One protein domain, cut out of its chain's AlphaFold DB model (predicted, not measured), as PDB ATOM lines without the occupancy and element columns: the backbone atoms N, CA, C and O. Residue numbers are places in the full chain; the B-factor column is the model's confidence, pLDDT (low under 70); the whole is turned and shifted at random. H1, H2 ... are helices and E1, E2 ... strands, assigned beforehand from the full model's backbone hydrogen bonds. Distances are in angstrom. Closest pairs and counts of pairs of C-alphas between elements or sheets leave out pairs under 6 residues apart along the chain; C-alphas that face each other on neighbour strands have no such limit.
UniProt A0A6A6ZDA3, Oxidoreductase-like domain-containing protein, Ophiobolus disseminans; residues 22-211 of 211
ATOM      1  N   PHE A  22     139.312 175.254 191.745       85.12
ATOM      2  CA  PHE A  22     140.488 175.444 190.893       85.12
ATOM      3  C   PHE A  22     140.157 175.952 189.480       85.12
ATOM      4  O   PHE A  22     140.797 176.872 188.972       85.12
ATOM      5  N   TYR A  23     139.114 175.399 188.855       82.88
ATOM      6  CA  TYR A  23     138.721 175.778 187.497       82.88
ATOM      7  C   TYR A  23     138.134 177.194 187.428       82.88
ATOM      8  O   TYR A  23     138.363 177.908 186.455       82.88
ATOM      9  N   ALA A  24     137.437 177.634 188.481       87.00
ATOM     10  CA  ALA A  24     136.938 179.003 188.570       87.00
ATOM     11  C   ALA A  24     138.081 180.007 188.775       87.00
ATOM     12  O   ALA A  24     138.041 181.107 188.230       87.00
ATOM     13  N   GLU A  25     139.111 179.637 189.539       84.94
ATOM     14  CA  GLU A  25     140.291 180.481 189.738       84.94
ATOM     15  C   GLU A  25     141.141 180.621 188.475       84.94
ATOM     16  O   GLU A  25     141.624 181.717 188.204       84.94
ATOM     17  N   MET A  26     141.300 179.563 187.675       82.56
ATOM     18  CA  MET A  26     142.016 179.658 186.395       82.56
ATOM     19  C   MET A  26     141.329 180.605 185.412       82.56
ATOM     20  O   MET A  26     142.006 181.398 184.774       82.56
ATOM     21  N   LEU A  27     139.998 180.562 185.321       83.69
ATOM     22  CA  LEU A  27     139.238 181.448 184.430       83.69
ATOM     23  C   LEU A  27     139.246 182.912 184.895       83.69
ATOM     24  O   LEU A  27     139.127 183.815 184.074       83.69
ATOM     25  N   LYS A  28     139.386 183.155 186.205       82.19
ATOM     26  CA  LYS A  28     139.502 184.507 186.781       82.19
ATOM     27  C   LYS A  28     140.906 185.096 186.655       82.19
ATOM     28  O   LYS A  28     141.055 186.314 186.679       82.19
ATOM     29  N   LYS A  29     141.940 184.257 186.561       82.69
ATOM     30  CA  LYS A  29     143.306 184.718 186.316       82.69
ATOM     31  C   LYS A  29     143.383 185.187 184.866       82.69
ATOM     32  O   LYS A  29     143.316 184.380 183.945       82.69
ATOM     33  N   HIS A  30     143.517 186.497 184.667       70.19
ATOM     34  CA  HIS A  30     143.880 187.034 183.359       70.19
ATOM     35  C   HIS A  30     145.157 186.325 182.881       70.19
ATOM     36  O   HIS A  30     146.054 186.112 183.705       70.19
ATOM     37  N   PRO A  31     145.242 185.920 181.600       71.50
ATOM     38  CA  PRO A  31     146.438 185.273 181.085       71.50
ATOM     39  C   PRO A  31     147.626 186.177 181.400       71.50
ATOM     40  O   PRO A  31     147.606 187.364 181.073       71.50
ATOM     41  N   SER A  32     148.620 185.634 182.104       68.62
ATOM     42  CA  SER A  32     149.846 186.362 182.403       68.62
ATOM     43  C   SER A  32     150.404 186.876 181.087       68.62
ATOM     44  O   SER A  32     150.643 186.081 180.177       68.62
ATOM     45  N   GLU A  33     150.575 188.188 180.978       65.88
ATOM     46  CA  GLU A  33     151.199 188.799 179.818       65.88
ATOM     47  C   GLU A  33     152.622 188.240 179.733       65.88
ATOM     48  O   GLU A  33     153.493 188.555 180.548       65.88
ATOM     49  N   VAL A  34     152.830 187.297 178.813       62.25
ATOM     50  CA  VAL A  34     154.131 186.677 178.591       62.25
ATOM     51  C   VAL A  34     155.001 187.758 177.973       62.25
ATOM     52  O   VAL A  34     154.993 187.957 176.761       62.25
ATOM     53  N   ARG A  35     155.725 188.500 178.813       62.31
ATOM     54  CA  ARG A  35     156.783 189.394 178.352       62.31
ATOM     55  C   ARG A  35     157.828 188.524 177.650       62.31
ATOM     56  O   ARG A  35     158.447 187.698 178.326       62.31
ATOM     57  N   PRO A  36     158.039 188.666 176.331       60.78
ATOM     58  CA  PRO A  36     159.114 187.947 175.672       60.78
ATOM     59  C   PRO A  36     160.434 188.412 176.288       60.78
ATOM     60  O   PRO A  36     160.751 189.602 176.299       60.78
ATOM     61  N   LEU A  37     161.193 187.465 176.833       57.03
ATOM     62  CA  LEU A  37     162.489 187.703 177.459       57.03
ATOM     63  C   LEU A  37     163.566 187.875 176.374       57.03
ATOM     64  O   LEU A  37     164.486 187.074 176.275       57.03
ATOM     65  N   ILE A  38     163.421 188.869 175.497       58.53
ATOM     66  CA  ILE A  38     164.433 189.199 174.487       58.53
ATOM     67  C   ILE A  38     164.522 190.717 174.361       58.53
ATOM     68  O   ILE A  38     163.878 191.328 173.515       58.53
ATOM     69  N   GLN A  39     165.336 191.324 175.218       52.25
ATOM     70  CA  GLN A  39     166.008 192.587 174.913       52.25
ATOM     71  C   GLN A  39     167.445 192.511 175.434       52.25
ATOM     72  O   GLN A  39     167.855 193.252 176.321       52.25
ATOM     73  N   THR A  40     168.230 191.587 174.887       57.50
ATOM     74  CA  THR A  40     169.639 191.898 174.647       57.50
ATOM     75  C   THR A  40     169.666 192.859 173.463       57.50
ATOM     76  O   THR A  40     169.089 192.573 172.414       57.50
ATOM     77  N   ALA A  41     170.253 194.041 173.660       58.16
ATOM     78  CA  ALA A  41     170.437 195.019 172.596       58.16
ATOM     79  C   ALA A  41     171.202 194.363 171.428       58.16
ATOM     80  O   ALA A  41     172.200 193.689 171.689       58.16
ATOM     81  N   PRO A  42     170.750 194.510 170.170       58.03
ATOM     82  CA  PRO A  42     171.469 193.947 169.040       58.03
ATOM     83  C   PRO A  42     172.810 194.669 168.889       58.03
ATOM     84  O   PRO A  42     172.861 195.890 168.734       58.03
ATOM     85  N   GLU A  43     173.891 193.898 168.943       61.62
ATOM     86  CA  GLU A  43     175.197 194.312 168.442       61.62
ATOM     87  C   GLU A  43     175.046 194.693 166.955       61.62
ATOM     88  O   GLU A  43     174.326 193.997 166.224       61.62
ATOM     89  N   PRO A  44     175.626 195.817 166.493       63.00
ATOM     90  CA  PRO A  44     175.489 196.226 165.102       63.00
ATOM     91  C   PRO A  44     176.074 195.141 164.184       63.00
ATOM     92  O   PRO A  44     177.197 194.691 164.422       63.00
ATOM     93  N   PRO A  45     175.343 194.698 163.143       58.84
ATOM     94  CA  PRO A  45     175.848 193.668 162.252       58.84
ATOM     95  C   PRO A  45     177.061 194.194 161.466       58.84
ATOM     96  O   PRO A  45     177.079 195.373 161.090       58.84
ATOM     97  N   PRO A  46     178.065 193.344 161.191       66.12
ATOM     98  CA  PRO A  46     179.169 193.706 160.313       66.12
ATOM     99  C   PRO A  46     178.639 194.037 158.905       66.12
ATOM    100  O   PRO A  46     177.675 193.409 158.450       66.12
ATOM    101  N   PRO A  47     179.228 195.029 158.213       62.06
ATOM    102  CA  PRO A  47     178.828 195.360 156.857       62.06
ATOM    103  C   PRO A  47     179.273 194.238 155.913       62.06
ATOM    104  O   PRO A  47     180.353 193.683 156.087       62.06
ATOM    105  N   ASP A  48     178.415 193.951 154.934       57.81
ATOM    106  CA  ASP A  48     178.629 193.089 153.759       57.81
ATOM    107  C   ASP A  48     177.863 191.761 153.768       57.81
ATOM    108  O   ASP A  48     178.436 190.681 153.713       57.81
ATOM    109  N   THR A  49     176.530 191.830 153.702       54.88
ATOM    110  CA  THR A  49     175.767 190.933 152.816       54.88
ATOM    111  C   THR A  49     174.558 191.687 152.269       54.88
ATOM    112  O   THR A  49     173.858 192.386 152.998       54.88
ATOM    113  N   LEU A  50     174.346 191.589 150.957       58.84
ATOM    114  CA  LEU A  50     173.215 192.174 150.237       58.84
ATOM    115  C   LEU A  50     171.917 191.886 151.000       58.84
ATOM    116  O   LEU A  50     171.588 190.727 151.250       58.84
ATOM    117  N   THR A  51     171.212 192.942 151.410       59.06
ATOM    118  CA  THR A  51     170.028 192.849 152.268       59.06
ATOM    119  C   THR A  51     168.943 192.049 151.560       59.06
ATOM    120  O   THR A  51     168.201 192.596 150.741       59.06
ATOM    121  N   LYS A  52     168.855 190.753 151.869       69.44
ATOM    122  CA  LYS A  52     167.727 189.919 151.464       69.44
ATOM    123  C   LYS A  52     166.452 190.629 151.889       69.44
ATOM    124  O   LYS A  52     166.343 191.139 153.008       69.44
ATOM    125  N   THR A  53     165.496 190.707 150.980       84.00
ATOM    126  CA  THR A  53     164.207 191.323 151.274       84.00
ATOM    127  C   THR A  53     163.552 190.586 152.444       84.00
ATOM    128  O   THR A  53     163.744 189.386 152.636       84.00
ATOM    129  N   GLN A  54     162.726 191.273 153.238       83.75
ATOM    130  CA  GLN A  54     162.014 190.640 154.363       83.75
ATOM    131  C   GLN A  54     161.219 189.394 153.931       83.75
ATOM    132  O   GLN A  54     161.073 188.445 154.700       83.75
ATOM    133  N   LYS A  55     160.743 189.376 152.679       86.81
ATOM    134  CA  LYS A  55     160.074 188.223 152.067       86.81
ATOM    135  C   LYS A  55     161.011 187.028 151.900       86.81
ATOM    136  O   LYS A  55     160.607 185.916 152.209       86.81
ATOM    137  N   GLU A  56     162.246 187.240 151.458       87.06
ATOM    138  CA  GLU A  56     163.244 186.171 151.330       87.06
ATOM    139  C   GLU A  56     163.624 185.595 152.694       87.06
ATOM    140  O   GLU A  56     163.668 184.380 152.841       87.06
ATOM    141  N   LEU A  57     163.778 186.436 153.720       87.50
ATOM    142  CA  LEU A  57     164.036 185.968 155.088       87.50
ATOM    143  C   LEU A  57     162.867 185.148 155.655       87.50
ATOM    144  O   LEU A  57     163.077 184.128 156.311       87.50
ATOM    145  N   LEU A  58     161.625 185.565 155.388       88.25
ATOM    146  CA  LEU A  58     160.435 184.798 155.764       88.25
ATOM    147  C   LEU A  58     160.362 183.461 155.024       88.25
ATOM    148  O   LEU A  58     160.014 182.457 155.639       88.25
ATOM    149  N   LEU A  59     160.709 183.434 153.735       86.69
ATOM    150  CA  LEU A  59     160.770 182.201 152.948       86.69
ATOM    151  C   LEU A  59     161.884 181.271 153.436       86.69
ATOM    152  O   LEU A  59     161.655 180.072 153.535       86.69
ATOM    153  N   GLU A  60     163.058 181.793 153.787       86.38
ATOM    154  CA  GLU A  60     164.155 181.011 154.368       86.38
ATOM    155  C   GLU A  60     163.754 180.415 155.715       86.38
ATOM    156  O   GLU A  60     163.873 179.211 155.917       86.38
ATOM    157  N   LYS A  61     163.157 181.225 156.595       88.69
ATOM    158  CA  LYS A  61     162.626 180.747 157.875       88.69
ATOM    159  C   LYS A  61     161.518 179.711 157.682       88.69
ATOM    160  O   LYS A  61     161.476 178.719 158.406       88.69
ATOM    161  N   ALA A  62     160.635 179.912 156.705       88.00
ATOM    162  CA  ALA A  62     159.597 178.944 156.369       88.00
ATOM    163  C   ALA A  62     160.195 177.633 155.839       88.00
ATOM    164  O   ALA A  62     159.731 176.571 156.237       88.00
ATOM    165  N   ARG A  63     161.252 177.682 155.017       84.88
ATOM    166  CA  ARG A  63     161.981 176.486 154.560       84.88
ATOM    167  C   ARG A  63     162.640 175.745 155.720       84.88
ATOM    168  O   ARG A  63     162.591 174.524 155.738       84.88
ATOM    169  N   THR A  64     163.198 176.449 156.703       82.56
ATOM    170  CA  THR A  64     163.776 175.810 157.897       82.56
ATOM    171  C   THR A  64     162.714 175.142 158.771       82.56
ATOM    172  O   THR A  64     162.941 174.049 159.273       82.56
ATOM    173  N   VAL A  65     161.556 175.783 158.965       82.62
ATOM    174  CA  VAL A  65     160.509 175.287 159.880       82.62
ATOM    175  C   VAL A  65     159.635 174.210 159.239       82.62
ATOM    176  O   VAL A  65     159.297 173.226 159.890       82.62
ATOM    177  N   PHE A  66     159.246 174.393 157.978       80.44
ATOM    178  CA  PHE A  66     158.305 173.510 157.286       80.44
ATOM    179  C   PHE A  66     158.983 172.545 156.309       80.44
ATOM    180  O   PHE A  66     158.303 171.697 155.729       80.44
ATOM    181  N   GLY A  67     160.299 172.666 156.119       73.56
ATOM    182  CA  GLY A  67     161.006 172.002 155.032       73.56
ATOM    183  C   GLY A  67     160.592 172.562 153.669       73.56
ATOM    184  O   GLY A  67     159.496 173.092 153.464       73.56
ATOM    185  N   SER A  68     161.462 172.440 152.677       74.88
ATOM    186  CA  SER A  68     161.062 172.619 151.286       74.88
ATOM    187  C   SER A  68     160.426 171.324 150.790       74.88
ATOM    188  O   SER A  68     161.092 170.327 150.520       74.88
ATOM    189  N   ARG A  69     159.096 171.343 150.644       66.94
ATOM    190  CA  ARG A  69     158.294 170.193 150.193       66.94
ATOM    191  C   ARG A  69     158.789 169.561 148.879       66.94
ATOM    192  O   ARG A  69     158.553 168.380 148.656       66.94
ATOM    193  N   LEU A  70     159.439 170.341 148.014       66.19
ATOM    194  CA  LEU A  70     159.989 169.869 146.740       66.19
ATOM    195  C   LEU A  70     161.402 169.291 146.863       66.19
ATOM    196  O   LEU A  70     161.760 168.429 146.065       66.19
ATOM    197  N   ASP A  71     162.177 169.717 147.860       68.88
ATOM    198  CA  ASP A  71     163.581 169.320 147.954       68.88
ATOM    199  C   ASP A  71     163.720 167.970 148.664       68.88
ATOM    200  O   ASP A  71     164.560 167.176 148.273       68.88
ATOM    201  N   ALA A  72     162.848 167.634 149.621       70.94
ATOM    202  CA  ALA A  72     162.913 166.356 150.341       70.94
ATOM    203  C   ALA A  72     162.995 165.094 149.440       70.94
ATOM    204  O   ALA A  72     163.888 164.274 149.656       70.94
ATOM    205  N   PRO A  73     162.136 164.900 148.414       74.00
ATOM    206  CA  PRO A  73     162.275 163.755 147.510       74.00
ATOM    207  C   PRO A  73     163.477 163.883 146.562       74.00
ATOM    208  O   PRO A  73     164.012 162.871 146.117       74.00
ATOM    209  N   ALA A  74     163.897 165.105 146.227       78.31
ATOM    210  CA  ALA A  74     165.023 165.341 145.331       78.31
ATOM    211  C   ALA A  74     166.371 165.067 146.019       78.31
ATOM    212  O   ALA A  74     167.232 164.431 145.422       78.31
ATOM    213  N   GLU A  75     166.537 165.487 147.273       80.06
ATOM    214  CA  GLU A  75     167.730 165.209 148.078       80.06
ATOM    215  C   GLU A  75     167.892 163.707 148.317       80.06
ATOM    216  O   GLU A  75     168.964 163.169 148.057       80.06
ATOM    217  N   ARG A  76     166.808 162.988 148.645       77.56
ATOM    218  CA  ARG A  76     166.853 161.521 148.757       77.56
ATOM    219  C   ARG A  76     167.321 160.853 147.460       77.56
ATOM    220  O   ARG A  76     168.137 159.939 147.491       77.56
ATOM    221  N   ARG A  77     166.831 161.302 146.299       80.62
ATOM    222  CA  ARG A  77     167.283 160.763 145.003       80.62
ATOM    223  C   ARG A  77     168.774 160.995 144.781       80.62
ATOM    224  O   ARG A  77     169.450 160.080 144.329       80.62
ATOM    225  N   LYS A  78     169.296 162.168 145.152       83.38
ATOM    226  CA  LYS A  78     170.736 162.454 145.085       83.38
ATOM    227  C   LYS A  78     171.544 161.561 146.023       83.38
ATOM    228  O   LYS A  78     172.613 161.112 145.634       83.38
ATOM    229  N   GLU A  79     171.049 161.283 147.228       83.69
ATOM    230  CA  GLU A  79     171.692 160.349 148.165       83.69
ATOM    231  C   GLU A  79     171.749 158.928 147.583       83.69
ATOM    232  O   GLU A  79     172.799 158.288 147.612       83.69
ATOM    233  N   ILE A  80     170.650 158.464 146.977       82.75
ATOM    234  CA  ILE A  80     170.570 157.161 146.297       82.75
ATOM    235  C   ILE A  80     171.522 157.110 145.093       82.75
ATOM    236  O   ILE A  80     172.213 156.111 144.893       82.75
ATOM    237  N   GLU A  81     171.584 158.178 144.295       83.38
ATOM    238  CA  GLU A  81     172.512 158.300 143.167       83.38
ATOM    239  C   GLU A  81     173.973 158.323 143.637       83.38
ATOM    240  O   GLU A  81     174.811 157.636 143.054       83.38
ATOM    241  N   ALA A  82     174.281 159.041 144.718       83.62
ATOM    242  CA  ALA A  82     175.619 159.102 145.303       83.62
ATOM    243  C   ALA A  82     176.069 157.752 145.884       83.62
ATOM    244  O   ALA A  82     177.247 157.411 145.806       83.62
ATOM    245  N   ALA A  83     175.136 156.972 146.433       84.62
ATOM    246  CA  ALA A  83     175.383 155.622 146.929       84.62
ATOM    247  C   ALA A  83     175.313 154.536 145.833       84.62
ATOM    248  O   ALA A  83     175.539 153.358 146.124       84.62
ATOM    249  N   SER A  84     174.991 154.898 144.585       85.38
ATOM    250  CA  SER A  84     174.850 153.938 143.488       85.38
ATOM    251  C   SER A  84     176.201 153.396 143.009       85.38
ATOM    252  O   SER A  84     177.218 154.089 143.000       85.38
ATOM    253  N   GLN A  85     176.214 152.129 142.593       83.25
ATOM    254  CA  GLN A  85     177.405 151.443 142.094       83.25
ATOM    255  C   GLN A  85     177.250 151.119 140.609       83.25
ATOM    256  O   GLN A  85     176.182 150.708 140.158       83.25
ATOM    257  N   VAL A  86     178.322 151.276 139.832       86.50
ATOM    258  CA  VAL A  86     178.319 150.942 138.401       86.50
ATOM    259  C   VAL A  86     178.739 149.486 138.217       86.50
ATOM    260  O   VAL A  86     179.892 149.135 138.454       86.50
ATOM    261  N   VAL A  87     177.819 148.643 137.747       77.62
ATOM    262  CA  VAL A  87     178.053 147.218 137.466       77.62
ATOM    263  C   VAL A  87     177.771 146.961 135.985       77.62
ATOM    264  O   VAL A  87     176.680 147.249 135.503       77.62
ATOM    265  N   ALA A  88     178.765 146.469 135.235       77.00
ATOM    266  CA  ALA A  88     178.685 146.255 133.778       77.00
ATOM    267  C   ALA A  88     178.174 147.469 132.962       77.00
ATOM    268  O   ALA A  88     177.534 147.304 131.927       77.00
ATOM    269  N   GLY A  89     178.466 148.697 133.412       78.88
ATOM    270  CA  GLY A  89     178.026 149.936 132.752       78.88
ATOM    271  C   GLY A  89     176.619 150.408 133.136       78.88
ATOM    272  O   GLY A  89     176.151 151.403 132.592       78.88
ATOM    273  N   ILE A  90     175.958 149.735 134.082       82.25
ATOM    274  CA  ILE A  90     174.629 150.087 134.593       82.25
ATOM    275  C   ILE A  90     174.769 150.587 136.035       82.25
ATOM    276  O   ILE A  90     175.378 149.921 136.870       82.25
ATOM    277  N   THR A  91     174.216 151.765 136.336       86.69
ATOM    278  CA  THR A  91     174.167 152.335 137.694       86.69
ATOM    279  C   THR A  91     173.075 151.649 138.509       86.69
ATOM    280  O   THR A  91     171.884 151.871 138.273       86.69
ATOM    281  N   VAL A  92     173.478 150.818 139.464       87.00
ATOM    282  CA  VAL A  92     172.590 150.096 140.374       87.00
ATOM    283  C   VAL A  92     172.499 150.878 141.689       87.00
ATOM    284  O   VAL A  92     173.534 151.099 142.324       87.00
ATOM    285  N   PRO A  93     171.304 151.336 142.102       87.81
ATOM    286  CA  PRO A  93     171.131 152.000 143.390       87.81
ATOM    287  C   PRO A  93     171.396 151.014 144.540       87.81
ATOM    288  O   PRO A  93     171.340 149.799 144.330       87.81
ATOM    289  N   PRO A  94     171.684 151.495 145.758       86.94
ATOM    290  CA  PRO A  94     171.707 150.633 146.936       86.94
ATOM    291  C   PRO A  94     170.325 150.011 147.180       86.94
ATOM    292  O   PRO A  94     169.305 150.542 146.737       86.94
ATOM    293  N   ARG A  95     170.292 148.881 147.896       84.44
ATOM    294  CA  ARG A  95     169.034 148.249 148.303       84.44
ATOM    295  C   ARG A  95     168.302 149.173 149.293       84.44
ATOM    296  O   ARG A  95     168.911 149.532 150.300       84.44
ATOM    297  N   PRO A  96     167.030 149.529 149.043       85.19
ATOM    298  CA  PRO A  96     166.215 150.265 150.004       85.19
ATOM    299  C   PRO A  96     166.017 149.476 151.304       85.19
ATOM    300  O   PRO A  96     165.785 148.266 151.272       85.19
ATOM    301  N   GLU A  97     166.091 150.161 152.442       82.31
ATOM    302  CA  GLU A  97     165.811 149.585 153.763       82.31
ATOM    303  C   GLU A  97     164.323 149.709 154.115       82.31
ATOM    304  O   GLU A  97     163.639 150.641 153.683       82.31
ATOM    305  N   GLU A  98     163.813 148.758 154.901       80.75
ATOM    306  CA  GLU A  98     162.413 148.757 155.321       80.75
ATOM    307  C   GLU A  98     162.102 149.959 156.230       80.75
ATOM    308  O   GLU A  98     162.797 150.182 157.224       80.75
ATOM    309  N   PRO A  99     161.045 150.735 155.935       81.06
ATOM    310  CA  PRO A  99     160.717 151.916 156.716       81.06
ATOM    311  C   PRO A  99     160.072 151.572 158.066       81.06
ATOM    312  O   PRO A  99     159.041 150.906 158.145       81.06
ATOM    313  N   ASP A 100     160.619 152.144 159.132       76.75
ATOM    314  CA  ASP A 100     160.155 152.030 160.521       76.75
ATOM    315  C   ASP A 100     159.104 153.094 160.913       76.75
ATOM    316  O   ASP A 100     158.311 152.910 161.836       76.75
ATOM    317  N   ASN A 101     159.039 154.203 160.176       72.56
ATOM    318  CA  ASN A 101     158.215 155.377 160.485       72.56
ATOM    319  C   ASN A 101     156.774 155.305 159.927       72.56
ATOM    320  O   ASN A 101     156.243 156.270 159.367       72.56
ATOM    321  N   CYS A 102     156.109 154.155 160.060       76.69
ATOM    322  CA  CYS A 102     154.727 153.990 159.601       76.69
ATOM    323  C   CYS A 102     153.727 154.674 160.550       76.69
ATOM    324  O   CYS A 102     153.405 154.166 161.619       76.69
ATOM    325  N   CYS A 103     153.180 155.821 160.136       72.62
ATOM    326  CA  CYS A 103     152.234 156.606 160.938       72.62
ATOM    327  C   CYS A 103     150.815 155.993 161.016       72.62
ATOM    328  O   CYS A 103     150.001 156.436 161.820       72.62
ATOM    329  N   MET A 104     150.488 154.997 160.177       68.44
ATOM    330  CA  MET A 104     149.167 154.337 160.062       68.44
ATOM    331  C   MET A 104     147.949 155.262 159.831       68.44
ATOM    332  O   MET A 104     146.840 154.771 159.640       68.44
ATOM    333  N   SER A 105     148.125 156.585 159.797       68.75
ATOM    334  CA  SER A 105     147.050 157.579 159.701       68.75
ATOM    335  C   SER A 105     146.922 158.233 158.320       68.75
ATOM    336  O   SER A 105     146.224 159.234 158.189       68.75
ATOM    337  N   GLY A 106     147.607 157.701 157.302       66.25
ATOM    338  CA  GLY A 106     147.614 158.249 155.942       66.25
ATOM    339  C   GLY A 106     148.486 159.501 155.814       66.25
ATOM    340  O   GLY A 106     148.018 160.629 155.960       66.25
ATOM    341  N   CYS A 107     149.775 159.314 155.527       73.00
ATOM    342  CA  CYS A 107     150.654 160.413 155.126       73.00
ATOM    343  C   CYS A 107     150.337 160.847 153.685       73.00
ATOM    344  O   CYS A 107     149.929 160.027 152.869       73.00
ATOM    345  N   VAL A 108     150.590 162.119 153.353       71.50
ATOM    346  CA  VAL A 108     150.410 162.659 151.987       71.50
ATOM    347  C   VAL A 108     151.214 161.866 150.949       71.50
ATOM    348  O   VAL A 108     150.719 161.630 149.854       71.50
ATOM    349  N   ASN A 109     152.419 161.424 151.322       73.94
ATOM    350  CA  ASN A 109     153.178 160.418 150.590       73.94
ATOM    351  C   ASN A 109     153.346 159.219 151.523       73.94
ATOM    352  O   ASN A 109     153.986 159.337 152.571       73.94
ATOM    353  N   CYS A 110     152.744 158.085 151.178       80.06
ATOM    354  CA  CYS A 110     152.900 156.872 151.966       80.06
ATOM    355  C   CYS A 110     154.363 156.406 151.907       80.06
ATOM    356  O   CYS A 110     154.921 156.212 150.829       80.06
ATOM    357  N   VAL A 111     154.990 156.223 153.070       84.81
ATOM    358  CA  VAL A 111     156.395 155.793 153.153       84.81
ATOM    359  C   VAL A 111     156.579 154.412 152.517       84.81
ATOM    360  O   VAL A 111     157.545 154.197 151.791       84.81
ATOM    361  N   TRP A 112     155.605 153.517 152.704       83.50
ATOM    362  CA  TRP A 112     155.589 152.199 152.068       83.50
ATOM    363  C   TRP A 112     155.410 152.262 150.550       83.50
ATOM    364  O   TRP A 112     155.973 151.427 149.853       83.50
ATOM    365  N   GLU A 113     154.681 153.249 150.016       82.50
ATOM    366  CA  GLU A 113     154.644 153.470 148.560       82.50
ATOM    367  C   GLU A 113     156.018 153.888 148.032       82.50
ATOM    368  O   GLU A 113     156.466 153.340 147.033       82.50
ATOM    369  N   MET A 114     156.704 154.817 148.709       83.88
ATOM    370  CA  MET A 114     158.044 155.238 148.284       83.88
ATOM    371  C   MET A 114     159.034 154.073 148.333       83.88
ATOM    372  O   MET A 114     159.750 153.851 147.366       83.88
ATOM    373  N   TYR A 115     159.014 153.290 149.414       87.06
ATOM    374  CA  TYR A 115     159.833 152.084 149.533       87.06
ATOM    375  C   TYR A 115     159.536 151.073 148.420       87.06
ATOM    376  O   TYR A 115     160.462 150.507 147.845       87.06
ATOM    377  N   ARG A 116     158.258 150.865 148.074       85.38
ATOM    378  CA  ARG A 116     157.871 149.995 146.953       85.38
ATOM    379  C   ARG A 116     158.513 150.451 145.653       85.38
ATOM    380  O   ARG A 116     159.127 149.644 144.966       85.38
ATOM    381  N   ASP A 117     158.332 151.727 145.324       85.94
ATOM    382  CA  ASP A 117     158.787 152.303 144.064       85.94
ATOM    383  C   ASP A 117     160.331 152.240 143.997       85.94
ATOM    384  O   ASP A 117     160.890 151.787 142.999       85.94
ATOM    385  N   GLU A 118     161.024 152.561 145.097       87.31
ATOM    386  CA  GLU A 118     162.483 152.427 145.226       87.31
ATOM    387  C   GLU A 118     162.949 150.956 145.092       87.31
ATOM    388  O   GLU A 118     163.954 150.682 144.430       87.31
ATOM    389  N   MET A 119     162.217 149.990 145.662       86.81
ATOM    390  CA  MET A 119     162.518 148.552 145.559       86.81
ATOM    391  C   MET A 119     162.307 148.005 144.145       86.81
ATOM    392  O   MET A 119     163.126 147.220 143.664       86.81
ATOM    393  N   GLU A 120     161.231 148.415 143.469       85.25
ATOM    394  CA  GLU A 120     160.958 148.052 142.074       85.25
ATOM    395  C   GLU A 120     162.065 148.600 141.152       85.25
ATOM    396  O   GLU A 120     162.595 147.866 140.310       85.25
ATOM    397  N   GLU A 121     162.487 149.854 141.352       86.44
ATOM    398  CA  GLU A 121     163.598 150.458 140.608       86.44
ATOM    399  C   GLU A 121     164.930 149.742 140.857       86.44
ATOM    400  O   GLU A 121     165.680 149.461 139.912       86.44
ATOM    401  N   TRP A 122     165.230 149.437 142.121       88.31
ATOM    402  CA  TRP A 122     166.423 148.690 142.501       88.31
ATOM    403  C   TRP A 122     166.445 147.305 141.858       88.31
ATOM    404  O   TRP A 122     167.457 146.921 141.264       88.31
ATOM    405  N   ALA A 123     165.335 146.568 141.919       85.12
ATOM    406  CA  ALA A 123     165.235 145.233 141.346       85.12
ATOM    407  C   ALA A 123     165.391 145.254 139.822       85.12
ATOM    408  O   ALA A 123     166.130 144.433 139.273       85.12
ATOM    409  N   ALA A 124     164.773 146.224 139.141       86.56
ATOM    410  CA  ALA A 124     164.897 146.390 137.697       86.56
ATOM    411  C   ALA A 124     166.348 146.685 137.276       86.56
ATOM    412  O   ALA A 124     166.893 145.996 136.409       86.56
ATOM    413  N   LYS A 125     167.006 147.660 137.917       86.69
ATOM    414  CA  LYS A 125     168.404 148.025 137.615       86.69
ATOM    415  C   LYS A 125     169.376 146.899 137.979       86.69
ATOM    416  O   LYS A 125     170.292 146.609 137.214       86.69
ATOM    417  N   SER A 126     169.138 146.204 139.091       84.62
ATOM    418  CA  SER A 126     169.932 145.042 139.508       84.62
ATOM    419  C   SER A 126     169.805 143.871 138.533       84.62
ATOM    420  O   SER A 126     170.802 143.219 138.224       84.62
ATOM    421  N   ALA A 127     168.600 143.600 138.024       84.31
ATOM    422  CA  ALA A 127     168.376 142.562 137.024       84.31
ATOM    423  C   ALA A 127     169.072 142.900 135.698       84.31
ATOM    424  O   ALA A 127     169.727 142.037 135.115       84.31
ATOM    425  N   GLN A 128     169.000 144.161 135.257       85.25
ATOM    426  CA  GLN A 128     169.713 144.630 134.066       85.25
ATOM    427  C   GLN A 128     171.231 144.500 134.229       85.25
ATOM    428  O   GLN A 128     171.896 143.966 133.343       85.25
ATOM    429  N   ALA A 129     171.778 144.920 135.373       84.81
ATOM    430  CA  ALA A 129     173.203 144.793 135.664       84.81
ATOM    431  C   ALA A 129     173.660 143.330 135.677       84.81
ATOM    432  O   ALA A 129     174.688 142.997 135.089       84.81
ATOM    433  N   ARG A 130     172.872 142.431 136.280       83.69
ATOM    434  CA  ARG A 130     173.157 140.990 136.275       83.69
ATOM    435  C   ARG A 130     173.108 140.393 134.869       83.69
ATOM    436  O   ARG A 130     174.018 139.649 134.510       83.69
ATOM    437  N   ALA A 131     172.115 140.751 134.056       85.88
ATOM    438  CA  ALA A 131     172.027 140.306 132.666       85.88
ATOM    439  C   ALA A 131     173.219 140.802 131.827       85.88
ATOM    440  O   ALA A 131     173.811 140.031 131.074       85.88
ATOM    441  N   ALA A 132     173.630 142.061 132.006       85.31
ATOM    442  CA  ALA A 132     174.798 142.623 131.331       85.31
ATOM    443  C   ALA A 132     176.109 141.948 131.770       85.31
ATOM    444  O   ALA A 132     176.938 141.617 130.924       85.31
ATOM    445  N   MET A 133     176.280 141.666 133.068       82.44
ATOM    446  CA  MET A 133     177.425 140.900 133.583       82.44
ATOM    447  C   MET A 133     177.474 139.484 132.992       82.44
ATOM    448  O   MET A 133     178.541 139.010 132.603       82.44
ATOM    449  N   GLN A 134     176.326 138.807 132.888       81.94
ATOM    450  CA  GLN A 134     176.235 137.481 132.269       81.94
ATOM    451  C   GLN A 134     176.576 137.525 130.774       81.94
ATOM    452  O   GLN A 134     177.335 136.677 130.309       81.94
ATOM    453  N   ALA A 135     176.092 138.529 130.038       83.69
ATOM    454  CA  ALA A 135     176.432 138.724 128.629       83.69
ATOM    455  C   ALA A 135     177.937 138.991 128.435       83.69
ATOM    456  O   ALA A 135     178.571 138.353 127.599       83.69
ATOM    457  N   GLN A 136     178.552 139.841 129.266       78.69
ATOM    458  CA  GLN A 136     180.002 140.084 129.228       78.69
ATOM    459  C   GLN A 136     180.823 138.824 129.540       78.69
ATOM    460  O   GLN A 136     181.888 138.616 128.951       78.69
ATOM    461  N   ARG A 137     180.321 137.965 130.436       75.56
ATOM    462  CA  ARG A 137     180.926 136.661 130.736       75.56
ATOM    463  C   ARG A 137     180.847 135.711 129.541       75.56
ATOM    464  O   ARG A 137     181.837 135.054 129.237       75.56
ATOM    465  N   GLN A 138     179.710 135.672 128.846       72.94
ATOM    466  CA  GLN A 138     179.522 134.878 127.625       72.94
ATOM    467  C   GLN A 138     180.381 135.389 126.457       72.94
ATOM    468  O   GLN A 138     180.888 134.593 125.675       72.94
ATOM    469  N   GLU A 139     180.612 136.702 126.376       70.38
ATOM    470  CA  GLU A 139     181.517 137.328 125.402       70.38
ATOM    471  C   GLU A 139     183.015 137.179 125.746       70.38
ATOM    472  O   GLU A 139     183.868 137.651 124.994       70.38
ATOM    473  N   GLY A 140     183.362 136.547 126.874       62.34
ATOM    474  CA  GLY A 140     184.752 136.293 127.270       62.34
ATOM    475  C   GLY A 140     185.525 137.522 127.769       62.34
ATOM    476  O   GLY A 140     186.745 137.460 127.900       62.34
ATOM    477  N   LYS A 141     184.848 138.635 128.086       57.75
ATOM    478  CA  LYS A 141     185.453 139.879 128.612       57.75
ATOM    479  C   LYS A 141     185.409 139.952 130.145       57.75
ATOM    480  O   LYS A 141     185.207 141.018 130.719       57.75
ATOM    481  N   GLY A 142     185.552 138.821 130.832       51.94
ATOM    482  CA  GLY A 142     185.580 138.796 132.295       51.94
ATOM    483  C   GLY A 142     186.939 139.250 132.832       51.94
ATOM    484  O   GLY A 142     187.927 138.544 132.668       51.94
ATOM    485  N   THR A 143     186.997 140.383 133.537       52.19
ATOM    486  CA  THR A 143     188.185 140.860 134.282       52.19
ATOM    487  C   THR A 143     188.435 140.081 135.584       52.19
ATOM    488  O   THR A 143     188.959 140.619 136.555       52.19
ATOM    489  N   GLY A 144     188.060 138.802 135.613       50.41
ATOM    490  CA  GLY A 144     188.331 137.856 136.686       50.41
ATOM    491  C   GLY A 144     189.067 136.671 136.086       50.41
ATOM    492  O   GLY A 144     188.487 135.877 135.354       50.41
ATOM    493  N   GLN A 145     190.368 136.630 136.340       48.00
ATOM    494  CA  GLN A 145     191.324 135.609 135.942       48.00
ATOM    495  C   GLN A 145     190.728 134.194 135.995       48.00
ATOM    496  O   GLN A 145     190.428 133.700 137.072       48.00
ATOM    497  N   MET A 146     190.569 133.576 134.823       39.28
ATOM    498  CA  MET A 146     190.946 132.200 134.468       39.28
ATOM    499  C   MET A 146     190.726 132.080 132.957       39.28
ATOM    500  O   MET A 146     189.626 131.821 132.474       39.28
ATOM    501  N   VAL A 147     191.792 132.334 132.197       42.53
ATOM    502  CA  VAL A 147     191.873 131.937 130.790       42.53
ATOM    503  C   VAL A 147     191.693 130.423 130.766       42.53
ATOM    504  O   VAL A 147     192.591 129.680 131.159       42.53
ATOM    505  N   ALA A 148     190.513 129.970 130.348       41.97
ATOM    506  CA  ALA A 148     190.287 128.581 130.001       41.97
ATOM    507  C   ALA A 148     191.222 128.250 128.832       41.97
ATOM    508  O   ALA A 148     191.016 128.692 127.701       41.97
ATOM    509  N   GLY A 149     192.302 127.523 129.125       37.44
ATOM    510  CA  GLY A 149     193.174 126.965 128.103       37.44
ATOM    511  C   GLY A 149     192.356 126.111 127.133       37.44
ATOM    512  O   GLY A 149     191.492 125.338 127.547       37.44
ATOM    513  N   SER A 150     192.626 126.288 125.840       41.72
ATOM    514  CA  SER A 150     192.010 125.582 124.715       41.72
ATOM    515  C   SER A 150     192.069 124.059 124.905       41.72
ATOM    516  O   SER A 150     193.067 123.435 124.550       41.72
ATOM    517  N   GLY A 151     191.010 123.456 125.460       47.38
ATOM    518  CA  GLY A 151     190.919 121.998 125.595       47.38
ATOM    519  C   GLY A 151     189.988 121.427 126.668       47.38
ATOM    520  O   GLY A 151     189.896 120.205 126.741       47.38
ATOM    521  N   MET A 152     189.295 122.229 127.488       39.38
ATOM    522  CA  MET A 152     188.382 121.675 128.505       39.38
ATOM    523  C   MET A 152     186.925 121.577 128.028       39.38
ATOM    524  O   MET A 152     186.430 122.493 127.367       39.38
ATOM    525  N   PRO A 153     186.217 120.478 128.360       47.34
ATOM    526  CA  PRO A 153     184.829 120.286 127.971       47.34
ATOM    527  C   PRO A 153     183.928 121.325 128.654       47.34
ATOM    528  O   PRO A 153     184.136 121.701 129.807       47.34
ATOM    529  N   THR A 154     182.907 121.778 127.928       52.91
ATOM    530  CA  THR A 154     182.009 122.902 128.264       52.91
ATOM    531  C   THR A 154     181.341 122.825 129.641       52.91
ATOM    532  O   THR A 154     180.905 123.851 130.151       52.91
ATOM    533  N   HIS A 155     181.304 121.653 130.276       47.75
ATOM    534  CA  HIS A 155     180.759 121.457 131.622       47.75
ATOM    535  C   HIS A 155     181.717 121.847 132.764       47.75
ATOM    536  O   HIS A 155     181.271 121.935 133.899       47.75
ATOM    537  N   VAL A 156     183.007 122.094 132.489       48.75
ATOM    538  CA  VAL A 156     184.010 122.491 133.507       48.75
ATOM    539  C   VAL A 156     184.287 124.003 133.501       48.75
ATOM    540  O   VAL A 156     184.843 124.541 134.452       48.75
ATOM    541  N   ALA A 157     183.866 124.725 132.456       46.84
ATOM    542  CA  ALA A 157     183.966 126.191 132.397       46.84
ATOM    543  C   ALA A 157     182.872 126.912 133.211       46.84
ATOM    544  O   ALA A 157     182.888 128.138 133.330       46.84
ATOM    545  N   VAL A 158     181.926 126.160 133.776       50.34
ATOM    546  CA  VAL A 158     181.009 126.653 134.801       50.34
ATOM    547  C   VAL A 158     181.725 126.448 136.131       50.34
ATOM    548  O   VAL A 158     181.833 125.324 136.611       50.34
ATOM    549  N   SER A 159     182.323 127.516 136.657       49.62
ATOM    550  CA  SER A 159     183.021 127.519 137.944       49.62
ATOM    551  C   SER A 159     182.226 126.766 139.016       49.62
ATOM    552  O   SER A 159     181.074 127.104 139.276       49.62
ATOM    553  N   MET A 160     182.878 125.787 139.652       52.41
ATOM    554  CA  MET A 160     182.480 125.162 140.921       52.41
ATOM    555  C   MET A 160     182.615 126.162 142.087       52.41
ATOM    556  O   MET A 160     183.368 125.933 143.026       52.41
ATOM    557  N   ASP A 161     181.925 127.293 141.994       50.47
ATOM    558  CA  ASP A 161     181.818 128.315 143.046       50.47
ATOM    559  C   ASP A 161     180.342 128.720 143.205       50.47
ATOM    560  O   ASP A 161     179.994 129.892 143.318       50.47
ATOM    561  N   ASP A 162     179.457 127.722 143.147       52.94
ATOM    562  CA  ASP A 162     178.005 127.881 143.307       52.94
ATOM    563  C   ASP A 162     177.440 126.887 144.337       52.94
ATOM    564  O   ASP A 162     176.381 126.312 144.148       52.94
ATOM    565  N   ASP A 163     178.176 126.659 145.432       51.19
ATOM    566  CA  ASP A 163     177.693 125.905 146.606       51.19
ATOM    567  C   ASP A 163     177.996 126.632 147.938       51.19
ATOM    568  O   ASP A 163     177.925 126.066 149.032       51.19
ATOM    569  N   GLY A 164     178.306 127.932 147.870       41.22
ATOM    570  CA  GLY A 164     178.440 128.806 149.036       41.22
ATOM    571  C   GLY A 164     177.074 129.224 149.571       41.22
ATOM    572  O   GLY A 164     176.635 130.343 149.334       41.22
ATOM    573  N   GLY A 165     176.402 128.301 150.260       45.41
ATOM    574  CA  GLY A 165     175.053 128.445 150.797       45.41
ATOM    575  C   GLY A 165     174.720 129.804 151.427       45.41
ATOM    576  O   GLY A 165     175.317 130.235 152.411       45.41
ATOM    577  N   GLY A 166     173.658 130.398 150.900       34.94
ATOM    578  CA  GLY A 166     172.867 131.464 151.492       34.94
ATOM    579  C   GLY A 166     171.498 131.417 150.823       34.94
ATOM    580  O   GLY A 166     171.395 131.210 149.620       34.94
ATOM    581  N   SER A 167     170.426 131.506 151.593       45.34
ATOM    582  CA  SER A 167     169.026 131.360 151.181       45.34
ATOM    583  C   SER A 167     168.504 132.497 150.276       45.34
ATOM    584  O   SER A 167     167.465 133.085 150.557       45.34
ATOM    585  N   GLU A 168     169.215 132.836 149.200       42.72
ATOM    586  CA  GLU A 168     168.967 134.019 148.361       42.72
ATOM    587  C   GLU A 168     168.797 133.717 146.857       42.72
ATOM    588  O   GLU A 168     168.681 134.621 146.034       42.72
ATOM    589  N   SER A 169     168.697 132.452 146.453       40.19
ATOM    590  CA  SER A 169     168.639 132.049 145.037       40.19
ATOM    591  C   SER A 169     167.273 132.205 144.336       40.19
ATOM    592  O   SER A 169     167.054 131.616 143.281       40.19
ATOM    593  N   ASN A 170     166.362 133.056 144.829       46.75
ATOM    594  CA  ASN A 170     165.067 133.325 144.170       46.75
ATOM    595  C   ASN A 170     165.027 134.624 143.326       46.75
ATOM    596  O   ASN A 170     163.978 135.016 142.813       46.75
ATOM    597  N   TRP A 171     166.148 135.331 143.155       52.34
ATOM    598  CA  TRP A 171     166.127 136.714 142.648       52.34
ATOM    599  C   TRP A 171     166.351 136.888 141.140       52.34
ATOM    600  O   TRP A 171     166.622 138.000 140.684       52.34
ATOM    601  N   GLY A 172     166.228 135.825 140.343       40.22
ATOM    602  CA  GLY A 172     166.276 135.873 138.879       40.22
ATOM    603  C   GLY A 172     164.894 135.655 138.266       40.22
ATOM    604  O   GLY A 172     164.515 134.519 138.024       40.22
ATOM    605  N   GLY A 173     164.147 136.731 138.000       43.25
ATOM    606  CA  GLY A 173     162.846 136.643 137.309       43.25
ATOM    607  C   GLY A 173     161.634 136.482 138.227       43.25
ATOM    608  O   GLY A 173     160.630 135.887 137.846       43.25
ATOM    609  N   SER A 174     161.734 137.004 139.441       38.81
ATOM    610  CA  SER A 174     160.739 136.799 140.479       38.81
ATOM    611  C   SER A 174     159.549 137.752 140.296       38.81
ATOM    612  O   SER A 174     159.716 138.971 140.235       38.81
ATOM    613  N   SER A 175     158.345 137.192 140.134       50.09
ATOM    614  CA  SER A 175     157.084 137.943 140.051       50.09
ATOM    615  C   SER A 175     156.962 138.901 141.239       50.09
ATOM    616  O   SER A 175     157.391 138.533 142.327       50.09
ATOM    617  N   GLU A 176     156.340 140.079 141.083       58.28
ATOM    618  CA  GLU A 176     156.192 141.100 142.152       58.28
ATOM    619  C   GLU A 176     155.866 140.520 143.543       58.28
ATOM    620  O   GLU A 176     156.307 141.047 144.554       58.28
ATOM    621  N   SER A 177     155.122 139.412 143.613       57.81
ATOM    622  CA  SER A 177     154.803 138.695 144.851       57.81
ATOM    623  C   SER A 177     156.019 138.278 145.681       57.81
ATOM    624  O   SER A 177     155.984 138.425 146.894       57.81
ATOM    625  N   THR A 178     157.067 137.788 145.027       67.19
ATOM    626  CA  THR A 178     158.277 137.239 145.661       67.19
ATOM    627  C   THR A 178     159.246 138.313 146.136       67.19
ATOM    628  O   THR A 178     159.986 138.100 147.088       67.19
ATOM    629  N   LEU A 179     159.185 139.501 145.523       72.06
ATOM    630  CA  LEU A 179     159.927 140.697 145.930       72.06
ATOM    631  C   LEU A 179     159.519 141.241 147.294       72.06
ATOM    632  O   LEU A 179     160.303 141.925 147.944       72.06
ATOM    633  N   PHE A 180     158.309 140.903 147.727       77.25
ATOM    634  CA  PHE A 180     157.710 141.389 148.960       77.25
ATOM    635  C   PHE A 180     157.292 140.238 149.887       77.25
ATOM    636  O   PHE A 180     156.358 140.399 150.670       77.25
ATOM    637  N   ASP A 181     157.927 139.065 149.780       77.94
ATOM    638  CA  ASP A 181     157.612 137.913 150.640       77.94
ATOM    639  C   ASP A 181     158.084 138.099 152.091       77.94
ATOM    640  O   ASP A 181     157.442 137.577 153.002       77.94
ATOM    641  N   ASP A 182     159.119 138.912 152.317       78.88
ATOM    642  CA  ASP A 182     159.603 139.265 153.661       78.88
ATOM    643  C   ASP A 182     158.661 140.250 154.393       78.88
ATOM    644  O   ASP A 182     158.713 140.391 155.616       78.88
ATOM    645  N   ILE A 183     157.741 140.898 153.665       80.62
ATOM    646  CA  ILE A 183     156.820 141.905 154.206       80.62
ATOM    647  C   ILE A 183     155.525 141.235 154.694       80.62
ATOM    648  O   ILE A 183     154.922 140.437 153.968       80.62
ATOM    649  N   PRO A 184     155.000 141.607 155.881       84.25
ATOM    650  CA  PRO A 184     153.730 141.093 156.379       84.25
ATOM    651  C   PRO A 184     152.594 141.210 155.357       84.25
ATOM    652  O   PRO A 184     152.373 142.263 154.754       84.25
ATOM    653  N   VAL A 185     151.797 140.143 155.232       83.81
ATOM    654  CA  VAL A 185     150.711 140.039 154.240       83.81
ATOM    655  C   VAL A 185     149.742 141.227 154.250       83.81
ATOM    656  O   VAL A 185     149.274 141.634 153.192       83.81
ATOM    657  N   GLY A 186     149.477 141.827 155.416       84.88
ATOM    658  CA  GLY A 186     148.602 142.998 155.531       84.88
ATOM    659  C   GLY A 186     149.169 144.249 154.854       84.88
ATOM    660  O   GLY A 186     148.436 144.968 154.180       84.88
ATOM    661  N   ILE A 187     150.479 144.478 154.977       83.06
ATOM    662  CA  ILE A 187     151.158 145.597 154.311       83.06
ATOM    663  C   ILE A 187     151.224 145.324 152.804       83.06
ATOM    664  O   ILE A 187     150.954 146.219 152.009       83.06
ATOM    665  N   ARG A 188     151.468 144.073 152.395       83.44
ATOM    666  CA  ARG A 188     151.480 143.684 150.978       83.44
ATOM    667  C   ARG A 188     150.137 143.919 150.281       83.44
ATOM    668  O   ARG A 188     150.108 144.441 149.168       83.44
ATOM    669  N   GLU A 189     149.023 143.565 150.921       88.06
ATOM    670  CA  GLU A 189     147.687 143.840 150.372       88.06
ATOM    671  C   GLU A 189     147.399 145.341 150.298       88.06
ATOM    672  O   GLU A 189     146.895 145.822 149.285       88.06
ATOM    673  N   PHE A 190     147.805 146.098 151.318       84.44
ATOM    674  CA  PHE A 190     147.704 147.554 151.294       84.44
ATOM    675  C   PHE A 190     148.495 148.168 150.123       84.44
ATOM    676  O   PHE A 190     147.971 148.995 149.377       84.44
ATOM    677  N   MET A 191     149.722 147.702 149.877       83.56
ATOM    678  CA  MET A 191     150.537 148.159 148.742       83.56
ATOM    679  C   MET A 191     149.873 147.862 147.392       83.56
ATOM    680  O   MET A 191     149.956 148.688 146.481       83.56
ATOM    681  N   ARG A 192     149.182 146.721 147.259       85.94
ATOM    682  CA  ARG A 192     148.410 146.373 146.052       85.94
ATOM    683  C   ARG A 192     147.218 147.304 145.853       85.94
ATOM    684  O   ARG A 192     146.977 147.753 144.730       85.94
ATOM    685  N   THR A 193     146.469 147.596 146.918       87.44
ATOM    686  CA  THR A 193     145.301 148.481 146.837       87.44
ATOM    687  C   THR A 193     145.700 149.914 146.512       87.44
ATOM    688  O   THR A 193     145.094 150.514 145.627       87.44
ATOM    689  N   GLU A 194     146.760 150.430 147.137       84.69
ATOM    690  CA  GLU A 194     147.280 151.773 146.859       84.69
ATOM    691  C   GLU A 194     147.785 151.890 145.414       84.69
ATOM    692  O   GLU A 194     147.399 152.821 144.706       84.69
ATOM    693  N   LYS A 195     148.530 150.887 144.911       85.81
ATOM    694  CA  LYS A 195     148.982 150.848 143.505       85.81
ATOM    695  C   LYS A 195     147.801 150.962 142.540       85.81
ATOM    696  O   LYS A 195     147.835 151.726 141.577       85.81
ATOM    697  N   LYS A 196     146.728 150.215 142.816       88.06
ATOM    698  CA  LYS A 196     145.507 150.224 142.003       88.06
ATOM    699  C   LYS A 196     144.792 151.576 142.052       88.06
ATOM    700  O   LYS A 196     144.328 152.049 141.016       88.06
ATOM    701  N   LEU A 197     144.710 152.200 143.229       87.69
ATOM    702  CA  LEU A 197     144.111 153.527 143.395       87.69
ATOM    703  C   LEU A 197     144.903 154.600 142.638       87.69
ATOM    704  O   LEU A 197     144.299 155.414 141.941       87.69
ATOM    705  N   LYS A 198     146.236 154.553 142.695       85.31
ATOM    706  CA  LYS A 198     147.127 155.469 141.971       85.31
ATOM    707  C   LYS A 198     146.961 155.357 140.456       85.31
ATOM    708  O   LYS A 198     146.717 156.368 139.804       85.31
ATOM    709  N   MET A 199     146.978 154.138 139.907       87.56
ATOM    710  CA  MET A 199     146.729 153.915 138.473       87.56
ATOM    711  C   MET A 199     145.360 154.456 138.040       87.56
ATOM    712  O   MET A 199     145.242 155.126 137.016       87.56
ATOM    713  N   MET A 200     144.319 154.208 138.842       89.31
ATOM    714  CA  MET A 200     142.973 154.715 138.565       89.31
ATOM    715  C   MET A 200     142.922 156.248 138.605       89.31
ATOM    716  O   MET A 200     142.262 156.865 137.769       89.31
ATOM    717  N   GLN A 201     143.620 156.876 139.551       88.50
ATOM    718  CA  GLN A 201     143.698 158.331 139.661       88.50
ATOM    719  C   GLN A 201     144.456 158.951 138.480       88.50
ATOM    720  O   GLN A 201     144.033 159.980 137.952       88.50
ATOM    721  N   GLU A 202     145.544 158.325 138.033       88.75
ATOM    722  CA  GLU A 202     146.290 158.741 136.843       88.75
ATOM    723  C   GLU A 202     145.438 158.630 135.576       88.75
ATOM    724  O   GLU A 202     145.410 159.569 134.778       88.75
ATOM    725  N   GLU A 203     144.680 157.542 135.425       91.19
ATOM    726  CA  GLU A 203     143.747 157.352 134.313       91.19
ATOM    727  C   GLU A 203     142.630 158.408 134.329       91.19
ATOM    728  O   GLU A 203     142.326 159.014 133.300       91.19
ATOM    729  N   GLN A 204     142.036 158.678 135.495       89.62
ATOM    730  CA  GLN A 204     141.023 159.727 135.647       89.62
ATOM    731  C   GLN A 204     141.590 161.113 135.342       89.62
ATOM    732  O   GLN A 204     140.949 161.883 134.630       89.62
ATOM    733  N   ARG A 205     142.797 161.422 135.826       89.88
ATOM    734  CA  ARG A 205     143.481 162.685 135.533       89.88
ATOM    735  C   ARG A 205     143.785 162.814 134.041       89.88
ATOM    736  O   ARG A 205     143.602 163.890 133.486       89.88
ATOM    737  N   GLY A 206     144.202 161.730 133.385       89.50
ATOM    738  CA  GLY A 206     144.420 161.687 131.938       89.50
ATOM    739  C   GLY A 206     143.135 161.930 131.146       89.50
ATOM    740  O   GLY A 206     143.132 162.724 130.210       89.50
ATOM    741  N   LYS A 207     142.018 161.325 131.570       90.50
ATOM    742  CA  LYS A 207     140.688 161.562 130.981       90.50
ATOM    743  C   LYS A 207     140.197 162.995 131.196       90.50
ATOM    744  O   LYS A 207     139.611 163.561 130.285       90.50
ATOM    745  N   GLN A 208     140.448 163.584 132.366       83.50
ATOM    746  CA  GLN A 208     140.103 164.979 132.669       83.50
ATOM    747  C   GLN A 208     140.968 165.989 131.908       83.50
ATOM    748  O   GLN A 208     140.483 167.063 131.592       83.50
ATOM    749  N   ALA A 209     142.231 165.667 131.621       83.88
ATOM    750  CA  ALA A 209     143.124 166.530 130.844       83.88
ATOM    751  C   ALA A 209     142.881 166.448 129.325       83.88
ATOM    752  O   ALA A 209     143.311 167.334 128.590       83.88
ATOM    753  N   ALA A 210     142.238 165.375 128.856       75.56
ATOM    754  CA  ALA A 210     141.873 165.171 127.454       75.56
ATOM    755  C   ALA A 210     140.462 165.686 127.098       75.56
ATOM    756  O   ALA A 210     140.103 165.671 125.920       75.56
ATOM    757  N   ALA A 211     139.676 166.099 128.098       64.50
ATOM    758  CA  ALA A 211     138.353 166.708 127.961       64.50
ATOM    759  C   ALA A 211     138.450 168.238 128.031       64.50
ATOM    760  O   ALA A 211     137.668 168.896 127.309       64.50
TER     761      ALA A 211
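This is residues 22 to 211 of the 211 residues of the protein "Oxidoreductase-like domain-containing protein" of Ophiobolus disseminans (UniProt A0A6A6ZDA3). The model is an open, elongated arrangement built on one long straight helix, H4, with the small hairpin of E1 and E2 packed on its side and a second long helix, H6, set about perpendicular to H4 near its first residues. Residues 22 to 58, with H1 and part of H2, stick out as a long arm towards one end of the longest axis, while the loop after H4 reaches to the other end, and residues 196 to 211, most of them in H6, stick out sideways. The printed part has 190 residues with six named helices and two named strands, in the order H1, H2, H3, E1, E2, H4, H5, H6, and the two strands form one antiparallel sheet in the order E1, E2. The class is mostly helix, with 89 residues in helices and 6 in strands. The whole is extended, with a radius of gyration of the C-alphas of 28.7 A and spans of 98 by 50 by 50 A.

H1, residues 22 to 28, touches no helix, and a long link of 25 residues leads to H2, residues 54 to 66, which touches no helix either. A tight link of 4 residues joins H2 to H3, residues 71 to 82, and these two are apart. E1, residues 85 to 87, follows H3 after a tight link and forms a hairpin with E2, residues 90 to 92. The strands are antiparallel at 137 degrees; the C-alphas of Val 86 and Thr 91 face each other at 4.4 A. N 85 and O 92 are within hydrogen-bond range at 2.9 A, and so are N 92 and O 85 at 2.8 A. H3 and E2 are only just apart, their closest C-alphas being 8.3 A from each other. A long link of 18 residues runs from E2 to H4, residues 111 to 138. E2 and H4 have 9 pairs of C-alphas within 8 A, the closest being those of Val 92 and Lys 125 at 5.4 A. E1 and H4 have 2 such pairs, the closest C-alphas being those of Val 87 and Ala 129 at 5.7 A. H3 and H4 are apart. After a long link of 37 residues comes H5, residues 176 to 179, and H4 and H5 are near each other, with 6 pairs of C-alphas within 10 A. H6, residues 185 to 209, touches H4 with 4 pairs of C-alphas within 8 A, and the closest C-alphas are those of Glu 113 and Met 191 at 6.7 A. Their lines are about perpendicular at 86 degrees, and H4 touches H6 with residues 112 to 116 alone, as H6 touches H4 with residues 191 to 194 alone. In H1, H2, H3, H4 and H6 every O i to N i+4 pair is within hydrogen-bond range; H5 is too short for such a pair.

H1 begins with C-alpha 22 at (140.488, 175.444, 190.893). H2 is 17.8 A long and H3 16.0 A, from first to last C-alpha. H4, the longest helix, measures 40.3 A, from C-alpha 111 at (156.395, 155.793, 153.153) to C-alpha 138 at (179.522, 134.878, 127.625). H6 measures 36.1 A and ends with C-alpha 209 at (143.124, 166.530, 130.844).

The two C-alphas farthest apart are those of Lys 28 and Gly 151, at 101.5 A. The printed part has no cut and ends at residue 211, the chain's last residue. Residues 104 to 109, 149 to 155 and 160 to 169 also stand free. The mean pLDDT of the printed part is 72.6, and 67 residues are under 70, among them residues 32 to 52 and 140 to 178.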